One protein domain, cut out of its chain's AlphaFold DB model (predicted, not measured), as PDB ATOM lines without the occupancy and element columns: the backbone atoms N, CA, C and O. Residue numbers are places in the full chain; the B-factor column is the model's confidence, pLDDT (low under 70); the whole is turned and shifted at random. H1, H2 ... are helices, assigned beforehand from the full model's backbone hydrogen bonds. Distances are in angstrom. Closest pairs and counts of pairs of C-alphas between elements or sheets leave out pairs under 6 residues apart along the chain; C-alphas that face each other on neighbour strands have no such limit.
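Overview. This is residues 2 to 80 of the 83 residues of an uncharacterized protein of Erwinia tracheiphila (UniProt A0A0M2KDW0). One long helix, H2, runs through the domain, with short H1 folded back on its first part as a helical hairpin and H3 packed at a slant on its middle. A long winding stretch without named elements, residues 35 to 62, makes wide loops toward the end of the domain away from the turn between H1 and H2. The printed part has 79 residues, with three named helices in the order H1, H2, H3 and no named strand; the class is all helix, and 42 of the 79 residues are in these helices. The whole is compact, with a radius of gyration of the C-alphas of 13.3 A, and the C-alphas span 38 by 25 by 25 A along their three main axes.

Along the chain. H1 is residues 2 to 8, 10.1 A from first to last C-alpha, and begins with C-alpha 2 at (70.091, -25.417, 37.844). H2, the longest helix, is residues 13 to 34 and measures 31.5 A from first to last C-alpha; C-alpha 34 is at (89.039, -9.278, 47.947). H3 is residues 63 to 75, 18.4 A from first to last C-alpha, and ends with C-alpha 75 at (81.625, -25.613, 30.105).

Arrangement. H1 and H2 touch and form a helical hairpin. Their closest C-alphas, those of Ile 3 and Ala 16, are 4.6 A apart. They run opposite ways at a steep tilt of 35.1 degrees, only just past shallow. H2 touches H1 with residues 13 to 20 alone. H2 and H3 also touch, through residues 20 to 27 of H2 and residues 69 to 73 of H3 alone. Their closest C-alphas, those of Ala 20 and Leu 72, are 6.6 A apart. The two helices run opposite ways at a steep tilt of 52 degrees. H1 and H3 are apart. In H1, H2 and H3 every O i to N i+4 pair is within hydrogen-bond range.

Size, cuts and confidence. The two C-alphas farthest apart in the domain are those of Gly 11 and Glu 55, 38.4 A apart. The first and last printed C-alphas, those of Ala 2 and Val 80, are 19.8 A apart. The link from H1 to H2 is tight, with 4 residues, and the link from H2 to H3 is long, with 28 residues. The C-alphas of residues 35 to 62 lie 7 to 22 A from the mean of all C-alphas. The printed part has no cut. The mean pLDDT of the printed part is 91.9, and no printed residue is under 70.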
ATOM      1  N   ALA A   2      70.994 -26.166  38.738       95.31
ATOM      2  CA  ALA A   2      70.091 -25.417  37.844       95.31
ATOM      3  C   ALA A   2      70.597 -25.266  36.394       95.31
ATOM      4  O   ALA A   2      69.895 -25.648  35.470       95.31
ATOM      5  N   ILE A   3      71.840 -24.808  36.200       95.56
ATOM      6  CA  ILE A   3      72.451 -24.650  34.862       95.56
ATOM      7  C   ILE A   3      72.438 -25.969  34.073       95.56
ATOM      8  O   ILE A   3      72.105 -25.986  32.895       95.56
ATOM      9  N   ASN A   4      72.761 -27.088  34.731       94.88
ATOM     10  CA  ASN A   4      72.779 -28.397  34.084       94.88
ATOM     11  C   ASN A   4      71.370 -28.880  33.729       94.88
ATOM     12  O   ASN A   4      71.195 -29.449  32.660       94.88
ATOM     13  N   GLY A   5      70.392 -28.664  34.613       96.25
ATOM     14  CA  GLY A   5      69.006 -29.049  34.352       96.25
ATOM     15  C   GLY A   5      68.401 -28.235  33.213       96.25
ATOM     16  O   GLY A   5      67.863 -28.803  32.272       96.25
ATOM     17  N   LEU A   6      68.589 -26.911  33.227       96.88
ATOM     18  CA  LEU A   6      68.165 -26.039  32.129       96.88
ATOM     19  C   LEU A   6      68.740 -26.509  30.790       96.88
ATOM     20  O   LEU A   6      68.002 -26.623  29.821       96.88
ATOM     21  N   LEU A   7      70.031 -26.843  30.752       94.25
ATOM     22  CA  LEU A   7      70.686 -27.282  29.525       94.25
ATOM     23  C   LEU A   7      70.203 -28.656  29.033       94.25
ATOM     24  O   LEU A   7      69.929 -28.803  27.848       94.25
ATOM     25  N   ASN A   8      70.147 -29.658  29.915       94.81
ATOM     26  CA  ASN A   8      69.984 -31.057  29.496       94.81
ATOM     27  C   ASN A   8      68.551 -31.578  29.616       94.81
ATOM     28  O   ASN A   8      68.159 -32.428  28.822       94.81
ATOM     29  N   ASP A   9      67.782 -31.078  30.582       96.50
ATOM     30  CA  ASP A   9      66.456 -31.618  30.896       96.50
ATOM     31  C   ASP A   9      65.340 -30.764  30.274       96.50
ATOM     32  O   ASP A   9      64.284 -31.286  29.925       96.50
ATOM     33  N   TYR A  10      65.581 -29.457  30.104       96.06
ATOM     34  CA  TYR A  10      64.575 -28.496  29.627       96.06
ATOM     35  C   TYR A  10      64.921 -27.821  28.290       96.06
ATOM     36  O   TYR A  10      64.069 -27.152  27.716       96.06
ATOM     37  N   GLY A  11      66.142 -27.986  27.769       95.19
ATOM     38  CA  GLY A  11      66.569 -27.380  26.497       95.19
ATOM     39  C   GLY A  11      66.776 -25.857  26.537       95.19
ATOM     40  O   GLY A  11      66.985 -25.228  25.502       95.19
ATOM     41  N   GLU A  12      66.782 -25.256  27.725       97.31
ATOM     42  CA  GLU A  12      66.898 -23.816  27.983       97.31
ATOM     43  C   GLU A  12      68.367 -23.347  27.986       97.31
ATOM     44  O   GLU A  12      68.888 -22.791  28.960       97.31
ATOM     45  N   ALA A  13      69.076 -23.594  26.881       96.38
ATOM     46  CA  ALA A  13      70.520 -23.366  26.780       96.38
ATOM     47  C   ALA A  13      70.926 -21.890  26.963       96.38
ATOM     48  O   ALA A  13      71.961 -21.604  27.574       96.38
ATOM     49  N   LEU A  14      70.116 -20.950  26.461       97.00
ATOM     50  CA  LEU A  14      70.386 -19.513  26.584       97.00
ATOM     51  C   LEU A  14      70.284 -19.051  28.038       97.00
ATOM     52  O   LEU A  14      71.204 -18.406  28.538       97.00
ATOM     53  N   LEU A  15      69.219 -19.452  28.736       97.62
ATOM     54  CA  LEU A  15      69.029 -19.119  30.145       97.62
ATOM     55  C   LEU A  15      70.105 -19.774  31.023       97.62
ATOM     56  O   LEU A  15      70.651 -19.137  31.925       97.62
ATOM     57  N   ALA A  16      70.473 -21.027  30.732       97.69
ATOM     58  CA  ALA A  16      71.573 -21.706  31.412       97.69
ATOM     59  C   ALA A  16      72.888 -20.915  31.293       97.69
ATOM     60  O   ALA A  16      73.579 -20.700  32.295       97.69
ATOM     61  N   LYS A  17      73.207 -20.436  30.082       96.69
ATOM     62  CA  LYS A  17      74.406 -19.633  29.811       96.69
ATOM     63  C   LYS A  17      74.347 -18.258  30.479       96.69
ATOM     64  O   LYS A  17      75.353 -17.816  31.027       96.69
ATOM     65  N   GLU A  18      73.189 -17.601  30.491       96.56
ATOM     66  CA  GLU A  18      72.994 -16.310  31.167       96.56
ATOM     67  C   GLU A  18      73.269 -16.417  32.674       96.56
ATOM     68  O   GLU A  18      74.027 -15.620  33.234       96.56
ATOM     69  N   ILE A  19      72.714 -17.442  33.328       96.12
ATOM     70  CA  ILE A  19      72.942 -17.699  34.755       96.12
ATOM     71  C   ILE A  19      74.420 -18.020  35.017       96.12
ATOM     72  O   ILE A  19      74.996 -17.498  35.973       96.12
ATOM     73  N   ALA A  20      75.051 -18.836  34.166       96.31
ATOM     74  CA  ALA A  20      76.476 -19.145  34.274       96.31
ATOM     75  C   ALA A  20      77.348 -17.885  34.151       96.31
ATOM     76  O   ALA A  20      78.240 -17.681  34.973       96.31
ATOM     77  N   SER A  21      77.054 -17.021  33.176       95.56
ATOM     78  CA  SER A  21      77.766 -15.761  32.948       95.56
ATOM     79  C   SER A  21      77.684 -14.840  34.156       95.56
ATOM     80  O   SER A  21      78.713 -14.384  34.652       95.56
ATOM     81  N   ARG A  22      76.476 -14.600  34.679       94.19
ATOM     82  CA  ARG A  22      76.288 -13.744  35.859       94.19
ATOM     83  C   ARG A  22      76.960 -14.329  37.100       94.19
ATOM     84  O   ARG A  22      77.607 -13.601  37.846       94.19
ATOM     85  N   GLY A  23      76.854 -15.643  37.301       93.81
ATOM     86  CA  GLY A  23      77.514 -16.329  38.409       93.81
ATOM     87  C   GLY A  23      79.039 -16.194  38.356       93.81
ATOM     88  O   GLY A  23      79.657 -15.828  39.355       93.81
ATOM     89  N   LEU A  24      79.646 -16.429  37.188       94.75
ATOM     90  CA  LEU A  24      81.088 -16.258  36.987       94.75
ATOM     91  C   LEU A  24      81.528 -14.805  37.196       94.75
ATOM     92  O   LEU A  24      82.565 -14.581  37.815       94.75
ATOM     93  N   GLN A  25      80.732 -13.832  36.749       93.25
ATOM     94  CA  GLN A  25      81.023 -12.413  36.945       93.25
ATOM     95  C   GLN A  25      81.071 -12.039  38.432       93.25
ATOM     96  O   GLN A  25      82.037 -11.426  38.877       93.25
ATOM     97  N   VAL A  26      80.089 -12.475  39.228       93.50
ATOM     98  CA  VAL A  26      80.060 -12.208  40.677       93.50
ATOM     99  C   VAL A  26      81.269 -12.827  41.391       93.50
ATOM    100  O   VAL A  26      81.874 -12.192  42.261       93.50
ATOM    101  N   VAL A  27      81.653 -14.049  41.013       93.38
ATOM    102  CA  VAL A  27      82.850 -14.708  41.556       93.38
ATOM    103  C   VAL A  27      84.116 -13.943  41.172       93.38
ATOM    104  O   VAL A  27      84.944 -13.667  42.039       93.38
ATOM    105  N   ALA A  28      84.256 -13.574  39.897       92.75
ATOM    106  CA  ALA A  28      85.409 -12.838  39.396       92.75
ATOM    107  C   ALA A  28      85.543 -11.480  40.090       92.75
ATOM    108  O   ALA A  28      86.617 -11.158  40.591       92.75
ATOM    109  N   ASP A  29      84.464 -10.708  40.192       92.12
ATOM    110  CA  ASP A  29      84.493  -9.389  40.823       92.12
ATOM    111  C   ASP A  29      84.812  -9.477  42.321       92.12
ATOM    112  O   ASP A  29      85.588  -8.669  42.834       92.12
ATOM    113  N   THR A  30      84.289 -10.491  43.017       92.00
ATOM    114  CA  THR A  30      84.646 -10.755  44.420       92.00
ATOM    115  C   THR A  30      86.129 -11.096  44.552       92.00
ATOM    116  O   THR A  30      86.815 -10.547  45.415       92.00
ATOM    117  N   TYR A  31      86.647 -11.955  43.672       91.88
ATOM    118  CA  TYR A  31      88.053 -12.343  43.677       91.88
ATOM    119  C   TYR A  31      88.976 -11.164  43.352       91.88
ATOM    120  O   TYR A  31      89.965 -10.959  44.048       91.88
ATOM    121  N   TYR A  32      88.647 -10.341  42.356       91.56
ATOM    122  CA  TYR A  32      89.435  -9.153  42.021       91.56
ATOM    123  C   TYR A  32      89.487  -8.140  43.162       91.56
ATOM    124  O   TYR A  32      90.502  -7.475  43.341       91.56
ATOM    125  N   ARG A  33      88.394  -8.005  43.918       91.12
ATOM    126  CA  ARG A  33      88.264  -6.984  44.961       91.12
ATOM    127  C   ARG A  33      88.801  -7.438  46.320       91.12
ATOM    128  O   ARG A  33      89.292  -6.614  47.083       91.12
ATOM    129  N   HIS A  34      88.700  -8.730  46.629       90.75
ATOM    130  CA  HIS A  34      89.039  -9.278  47.947       90.75
ATOM    131  C   HIS A  34      90.155 -10.331  47.919       90.75
ATOM    132  O   HIS A  34      90.577 -10.778  48.981       90.75
ATOM    133  N   HIS A  35      90.628 -10.732  46.736       92.31
ATOM    134  CA  HIS A  35      91.668 -11.748  46.525       92.31
ATOM    135  C   HIS A  35      91.343 -13.120  47.127       92.31
ATOM    136  O   HIS A  35      92.231 -13.866  47.538       92.31
ATOM    137  N   LYS A  36      90.054 -13.470  47.164       90.31
ATOM    138  CA  LYS A  36      89.573 -14.740  47.708       90.31
ATOM    139  C   LYS A  36      88.278 -15.205  47.066       90.31
ATOM    140  O   LYS A  36      87.488 -14.409  46.564       90.31
ATOM    141  N   MET A  37      88.065 -16.513  47.134       93.38
ATOM    142  CA  MET A  37      86.762 -17.130  46.914       93.38
ATOM    143  C   MET A  37      86.113 -17.408  48.262       93.38
ATOM    144  O   MET A  37      86.802 -17.744  49.224       93.38
ATOM    145  N   VAL A  38      84.793 -17.290  48.314       94.25
ATOM    146  CA  VAL A  38      84.011 -17.414  49.546       94.25
ATOM    147  C   VAL A  38      82.924 -18.474  49.403       94.25
ATOM    148  O   VAL A  38      82.583 -18.883  48.292       94.25
ATOM    149  N   GLU A  39      82.384 -18.920  50.534       94.38
ATOM    150  CA  GLU A  39      81.316 -19.925  50.611       94.38
ATOM    151  C   GLU A  39      80.062 -19.550  49.803       94.38
ATOM    152  O   GLU A  39      79.484 -20.394  49.112       94.38
ATOM    153  N   LYS A  40      79.652 -18.279  49.889       91.94
ATOM    154  CA  LYS A  40      78.428 -17.730  49.294       91.94
ATOM    155  C   LYS A  40      78.645 -16.302  48.798       91.94
ATOM    156  O   LYS A  40      79.469 -15.566  49.336       91.94
ATOM    157  N   TYR A  41      77.865 -15.902  47.798       92.75
ATOM    158  CA  TYR A  41      77.983 -14.608  47.127       92.75
ATOM    159  C   TYR A  41      76.661 -13.848  47.176       92.75
ATOM    160  O   TYR A  41      75.591 -14.454  47.115       92.75
ATOM    161  N   ASN A  42      76.733 -12.520  47.281       91.75
ATOM    162  CA  ASN A  42      75.555 -11.683  47.127       91.75
ATOM    163  C   ASN A  42      75.268 -11.512  45.631       91.75
ATOM    164  O   ASN A  42      76.132 -11.064  44.883       91.75
ATOM    165  N   VAL A  43      74.064 -11.893  45.210       91.12
ATOM    166  CA  VAL A  43      73.612 -11.835  43.811       91.12
ATOM    167  C   VAL A  43      72.638 -10.681  43.548       91.12
ATOM    168  O   VAL A  43      72.095 -10.571  42.453       91.12
ATOM    169  N   VAL A  44      72.380  -9.842  44.554       88.38
ATOM    170  CA  VAL A  44      71.454  -8.712  44.476       88.38
ATOM    171  C   VAL A  44      72.222  -7.417  44.240       88.38
ATOM    172  O   VAL A  44      73.167  -7.094  44.959       88.38
ATOM    173  N   GLY A  45      71.744  -6.633  43.275       81.56
ATOM    174  CA  GLY A  45      72.347  -5.358  42.901       81.56
ATOM    175  C   GLY A  45      73.572  -5.518  42.000       81.56
ATOM    176  O   GLY A  45      73.964  -6.617  41.624       81.56
ATOM    177  N   SER A  46      74.156  -4.385  41.618       73.69
ATOM    178  CA  SER A  46      75.309  -4.308  40.710       73.69
ATOM    179  C   SER A  46      76.650  -4.156  41.434       73.69
ATOM    180  O   SER A  46      77.700  -4.233  40.799       73.69
ATOM    181  N   THR A  47      76.638  -3.935  42.751       74.81
ATOM    182  CA  THR A  47      77.856  -3.734  43.543       74.81
ATOM    183  C   THR A  47      78.295  -5.052  44.184       74.81
ATOM    184  O   THR A  47      77.561  -5.579  45.019       74.81
ATOM    185  N   PRO A  48      79.512  -5.549  43.889       71.81
ATOM    186  CA  PRO A  48      80.069  -6.717  44.560       71.81
ATOM    187  C   PRO A  48      80.333  -6.390  46.031       71.81
ATOM    188  O   PRO A  48      81.298  -5.695  46.370       71.81
ATOM    189  N   ILE A  49      79.442  -6.867  46.895       84.50
ATOM    190  CA  ILE A  49      79.587  -6.848  48.348       84.50
ATOM    191  C   ILE A  49      79.641  -8.285  48.857       84.50
ATOM    192  O   ILE A  49      78.982  -9.175  48.314       84.50
ATOM    193  N   LEU A  50      80.432  -8.518  49.904       86.94
ATOM    194  CA  LEU A  50      80.508  -9.835  50.528       86.94
ATOM    195  C   LEU A  50      79.138 -10.230  51.088       86.94
ATOM    196  O   LEU A  50      78.435  -9.419  51.693       86.94
ATOM    197  N   ALA A  51      78.766 -11.488  50.876       84.56
ATOM    198  CA  ALA A  51      77.556 -12.036  51.464       84.56
ATOM    199  C   ALA A  51      77.707 -12.155  52.986       84.56
ATOM    200  O   ALA A  51      78.766 -12.514  53.494       84.56
ATOM    201  N   GLY A  52      76.626 -11.893  53.712       86.75
ATOM    202  CA  GLY A  52      76.589 -11.983  55.171       86.75
ATOM    203  C   GLY A  52      75.417 -12.815  55.684       86.75
ATOM    204  O   GLY A  52      74.759 -13.532  54.923       86.75
ATOM    205  N   GLY A  53      75.166 -12.705  56.990       87.31
ATOM    206  CA  GLY A  53      74.037 -13.327  57.684       87.31
ATOM    207  C   GLY A  53      74.225 -14.811  58.012       87.31
ATOM    208  O   GLY A  53      75.046 -15.501  57.401       87.31
ATOM    209  N   GLY A  54      73.421 -15.297  58.957       87.94
ATOM    210  CA  GLY A  54      73.524 -16.640  59.531       87.94
ATOM    211  C   GLY A  54      74.218 -16.637  60.893       87.94
ATOM    212  O   GLY A  54      74.462 -15.581  61.471       87.94
ATOM    213  N   GLU A  55      74.514 -17.832  61.399       90.00
ATOM    214  CA  GLU A  55      75.087 -18.033  62.737       90.00
ATOM    215  C   GLU A  55      76.599 -17.766  62.800       90.00
ATOM    216  O   GLU A  55      77.126 -17.477  63.872       90.00
ATOM    217  N   TYR A  56      77.295 -17.829  61.659       90.25
ATOM    218  CA  TYR A  56      78.753 -17.725  61.591       90.25
ATOM    219  C   TYR A  56      79.225 -16.755  60.499       90.25
ATOM    220  O   TYR A  56      78.499 -16.510  59.527       90.25
ATOM    221  N   PRO A  57      80.449 -16.206  60.633       91.44
ATOM    222  CA  PRO A  57      81.063 -15.377  59.603       91.44
ATOM    223  C   PRO A  57      81.213 -16.103  58.263       91.44
ATOM    224  O   PRO A  57      81.340 -17.326  58.207       91.44
ATOM    225  N   LEU A  58      81.257 -15.319  57.183       91.88
ATOM    226  CA  LEU A  58      81.531 -15.821  55.839       91.88
ATOM    227  C   LEU A  58      82.902 -16.506  55.790       91.88
ATOM    228  O   LEU A  58      83.898 -15.917  56.212       91.88
ATOM    229  N   GLN A  59      82.945 -17.719  55.242       92.62
ATOM    230  CA  GLN A  59      84.175 -18.499  55.158       92.62
ATOM    231  C   GLN A  59      84.929 -18.260  53.848       92.62
ATOM    232  O   GLN A  59      84.337 -18.184  52.765       92.62
ATOM    233  N   ASP A  60      86.254 -18.200  53.974       91.56
ATOM    234  CA  ASP A  60      87.203 -18.063  52.875       91.56
ATOM    235  C   ASP A  60      87.659 -19.447  52.407       91.56
ATOM    236  O   ASP A  60      87.935 -20.324  53.220       91.56
ATOM    237  N   GLY A  61      87.781 -19.637  51.094       81.94
ATOM    238  CA  GLY A  61      88.273 -20.885  50.517       81.94
ATOM    239  C   GLY A  61      87.296 -22.045  50.707       81.94
ATOM    240  O   GLY A  61      87.486 -22.899  51.566       81.94
ATOM    241  N   PHE A  62      86.265 -22.109  49.858       88.50
ATOM    242  CA  PHE A  62      85.239 -23.150  49.940       88.50
ATOM    243  C   PHE A  62      85.287 -24.111  48.745       88.50
ATOM    244  O   PHE A  62      85.142 -23.699  47.592       88.50
ATOM    245  N   GLY A  63      85.454 -25.411  49.011       88.00
ATOM    246  CA  GLY A  63      85.718 -26.428  47.983       88.00
ATOM    247  C   GLY A  63      84.657 -26.509  46.879       88.00
ATOM    248  O   GLY A  63      85.005 -26.580  45.698       88.00
ATOM    249  N   TRP A  64      83.364 -26.428  47.227       91.50
ATOM    250  CA  TRP A  64      82.305 -26.419  46.211       91.50
ATOM    251  C   TRP A  64      82.336 -25.163  45.343       91.50
ATOM    252  O   TRP A  64      82.025 -25.256  44.160       91.50
ATOM    253  N   ALA A  65      82.727 -24.006  45.888       91.44
ATOM    254  CA  ALA A  65      82.687 -22.747  45.153       91.44
ATOM    255  C   ALA A  65      83.741 -22.802  44.048       91.44
ATOM    256  O   ALA A  65      83.426 -22.613  42.876       91.44
ATOM    257  N   SER A  66      84.956 -23.216  44.407       92.75
ATOM    258  CA  SER A  66      86.041 -23.469  43.458       92.75
ATOM    259  C   SER A  66      85.673 -24.545  42.431       92.75
ATOM    260  O   SER A  66      85.912 -24.372  41.235       92.75
ATOM    261  N   GLY A  67      85.054 -25.645  42.873       94.62
ATOM    262  CA  GLY A  67      84.643 -26.746  41.998       94.62
ATOM    263  C   GLY A  67      83.591 -26.337  40.962       94.62
ATOM    264  O   GLY A  67      83.748 -26.631  39.774       94.62
ATOM    265  N   VAL A  68      82.546 -25.622  41.389       95.38
ATOM    266  CA  VAL A  68      81.489 -25.115  40.504       95.38
ATOM    267  C   VAL A  68      82.055 -24.082  39.537       95.38
ATOM    268  O   VAL A  68      81.833 -24.217  38.335       95.38
ATOM    269  N   THR A  69      82.837 -23.110  40.017       94.81
ATOM    270  CA  THR A  69      83.479 -22.104  39.160       94.81
ATOM    271  C   THR A  69      84.326 -22.765  38.079       94.81
ATOM    272  O   THR A  69      84.108 -22.513  36.897       94.81
ATOM    273  N   ARG A  70      85.217 -23.695  38.450       95.25
ATOM    274  CA  ARG A  70      86.055 -24.413  37.479       95.25
ATOM    275  C   ARG A  70      85.216 -25.179  36.456       95.25
ATOM    276  O   ARG A  70      85.509 -25.120  35.264       95.25
ATOM    277  N   ARG A  71      84.157 -25.873  36.890       95.81
ATOM    278  CA  ARG A  71      83.265 -26.608  35.980       95.81
ATOM    279  C   ARG A  71      82.578 -25.675  34.982       95.81
ATOM    280  O   ARG A  71      82.500 -26.030  33.807       95.81
ATOM    281  N   LEU A  72      82.104 -24.512  35.430       95.56
ATOM    282  CA  LEU A  72      81.462 -23.521  34.565       95.56
ATOM    283  C   LEU A  72      82.445 -22.905  33.569       95.56
ATOM    284  O   LEU A  72      82.104 -22.802  32.398       95.56
ATOM    285  N   MET A  73      83.674 -22.594  33.988       95.19
ATOM    286  CA  MET A  73      84.726 -22.107  33.083       95.19
ATOM    287  C   MET A  73      85.078 -23.135  31.997       95.19
ATOM    288  O   MET A  73      85.330 -22.770  30.857       95.19
ATOM    289  N   THR A  74      85.075 -24.431  32.329       95.69
ATOM    290  CA  THR A  74      85.273 -25.502  31.337       95.69
ATOM    291  C   THR A  74      84.073 -25.666  30.401       95.69
ATOM    292  O   THR A  74      84.256 -25.991  29.235       95.69
ATOM    293  N   MET A  75      82.849 -25.484  30.902       94.38
ATOM    294  CA  MET A  75      81.625 -25.613  30.105       94.38
ATOM    295  C   MET A  75      81.414 -24.420  29.162       94.38
ATOM    296  O   MET A  75      80.920 -24.605  28.054       94.38
ATOM    297  N   TYR A  76      81.806 -23.222  29.595       94.88
ATOM    298  CA  TYR A  76      81.626 -21.961  28.879       94.88
ATOM    299  C   TYR A  76      82.959 -21.197  28.776       94.88
ATOM    300  O   TYR A  76      83.136 -20.159  29.422       94.88
ATOM    301  N   PRO A  77      83.934 -21.707  28.001       93.69
ATOM    302  CA  PRO A  77      85.265 -21.104  27.905       93.69
ATOM    303  C   PRO A  77      85.246 -19.693  27.298       93.69
ATOM    304  O   PRO A  77      86.135 -18.890  27.572       93.69
ATOM    305  N   ASP A  78      84.223 -19.370  26.508       93.38
ATOM    306  CA  ASP A  78      84.009 -18.053  25.913       93.38
ATOM    307  C   ASP A  78      83.662 -16.969  26.948       93.38
ATOM    308  O   ASP A  78      83.940 -15.798  26.712       93.38
ATOM    309  N   LEU A  79      83.138 -17.349  28.121       91.25
ATOM    310  CA  LEU A  79      82.797 -16.415  29.204       91.25
ATOM    311  C   LEU A  79      83.997 -16.022  30.084       91.25
ATOM    312  O   LEU A  79      83.876 -15.137  30.927       91.25
ATOM    313  N   VAL A  80      85.148 -16.686  29.936       79.81
ATOM    314  CA  VAL A  80      86.324 -16.485  30.807       79.81
ATOM    315  C   VAL A  80      87.174 -15.284  30.375       79.81
ATOM    316  O   VAL A  80      87.884 -14.707  31.195       79.81
TER     317      VAL A  80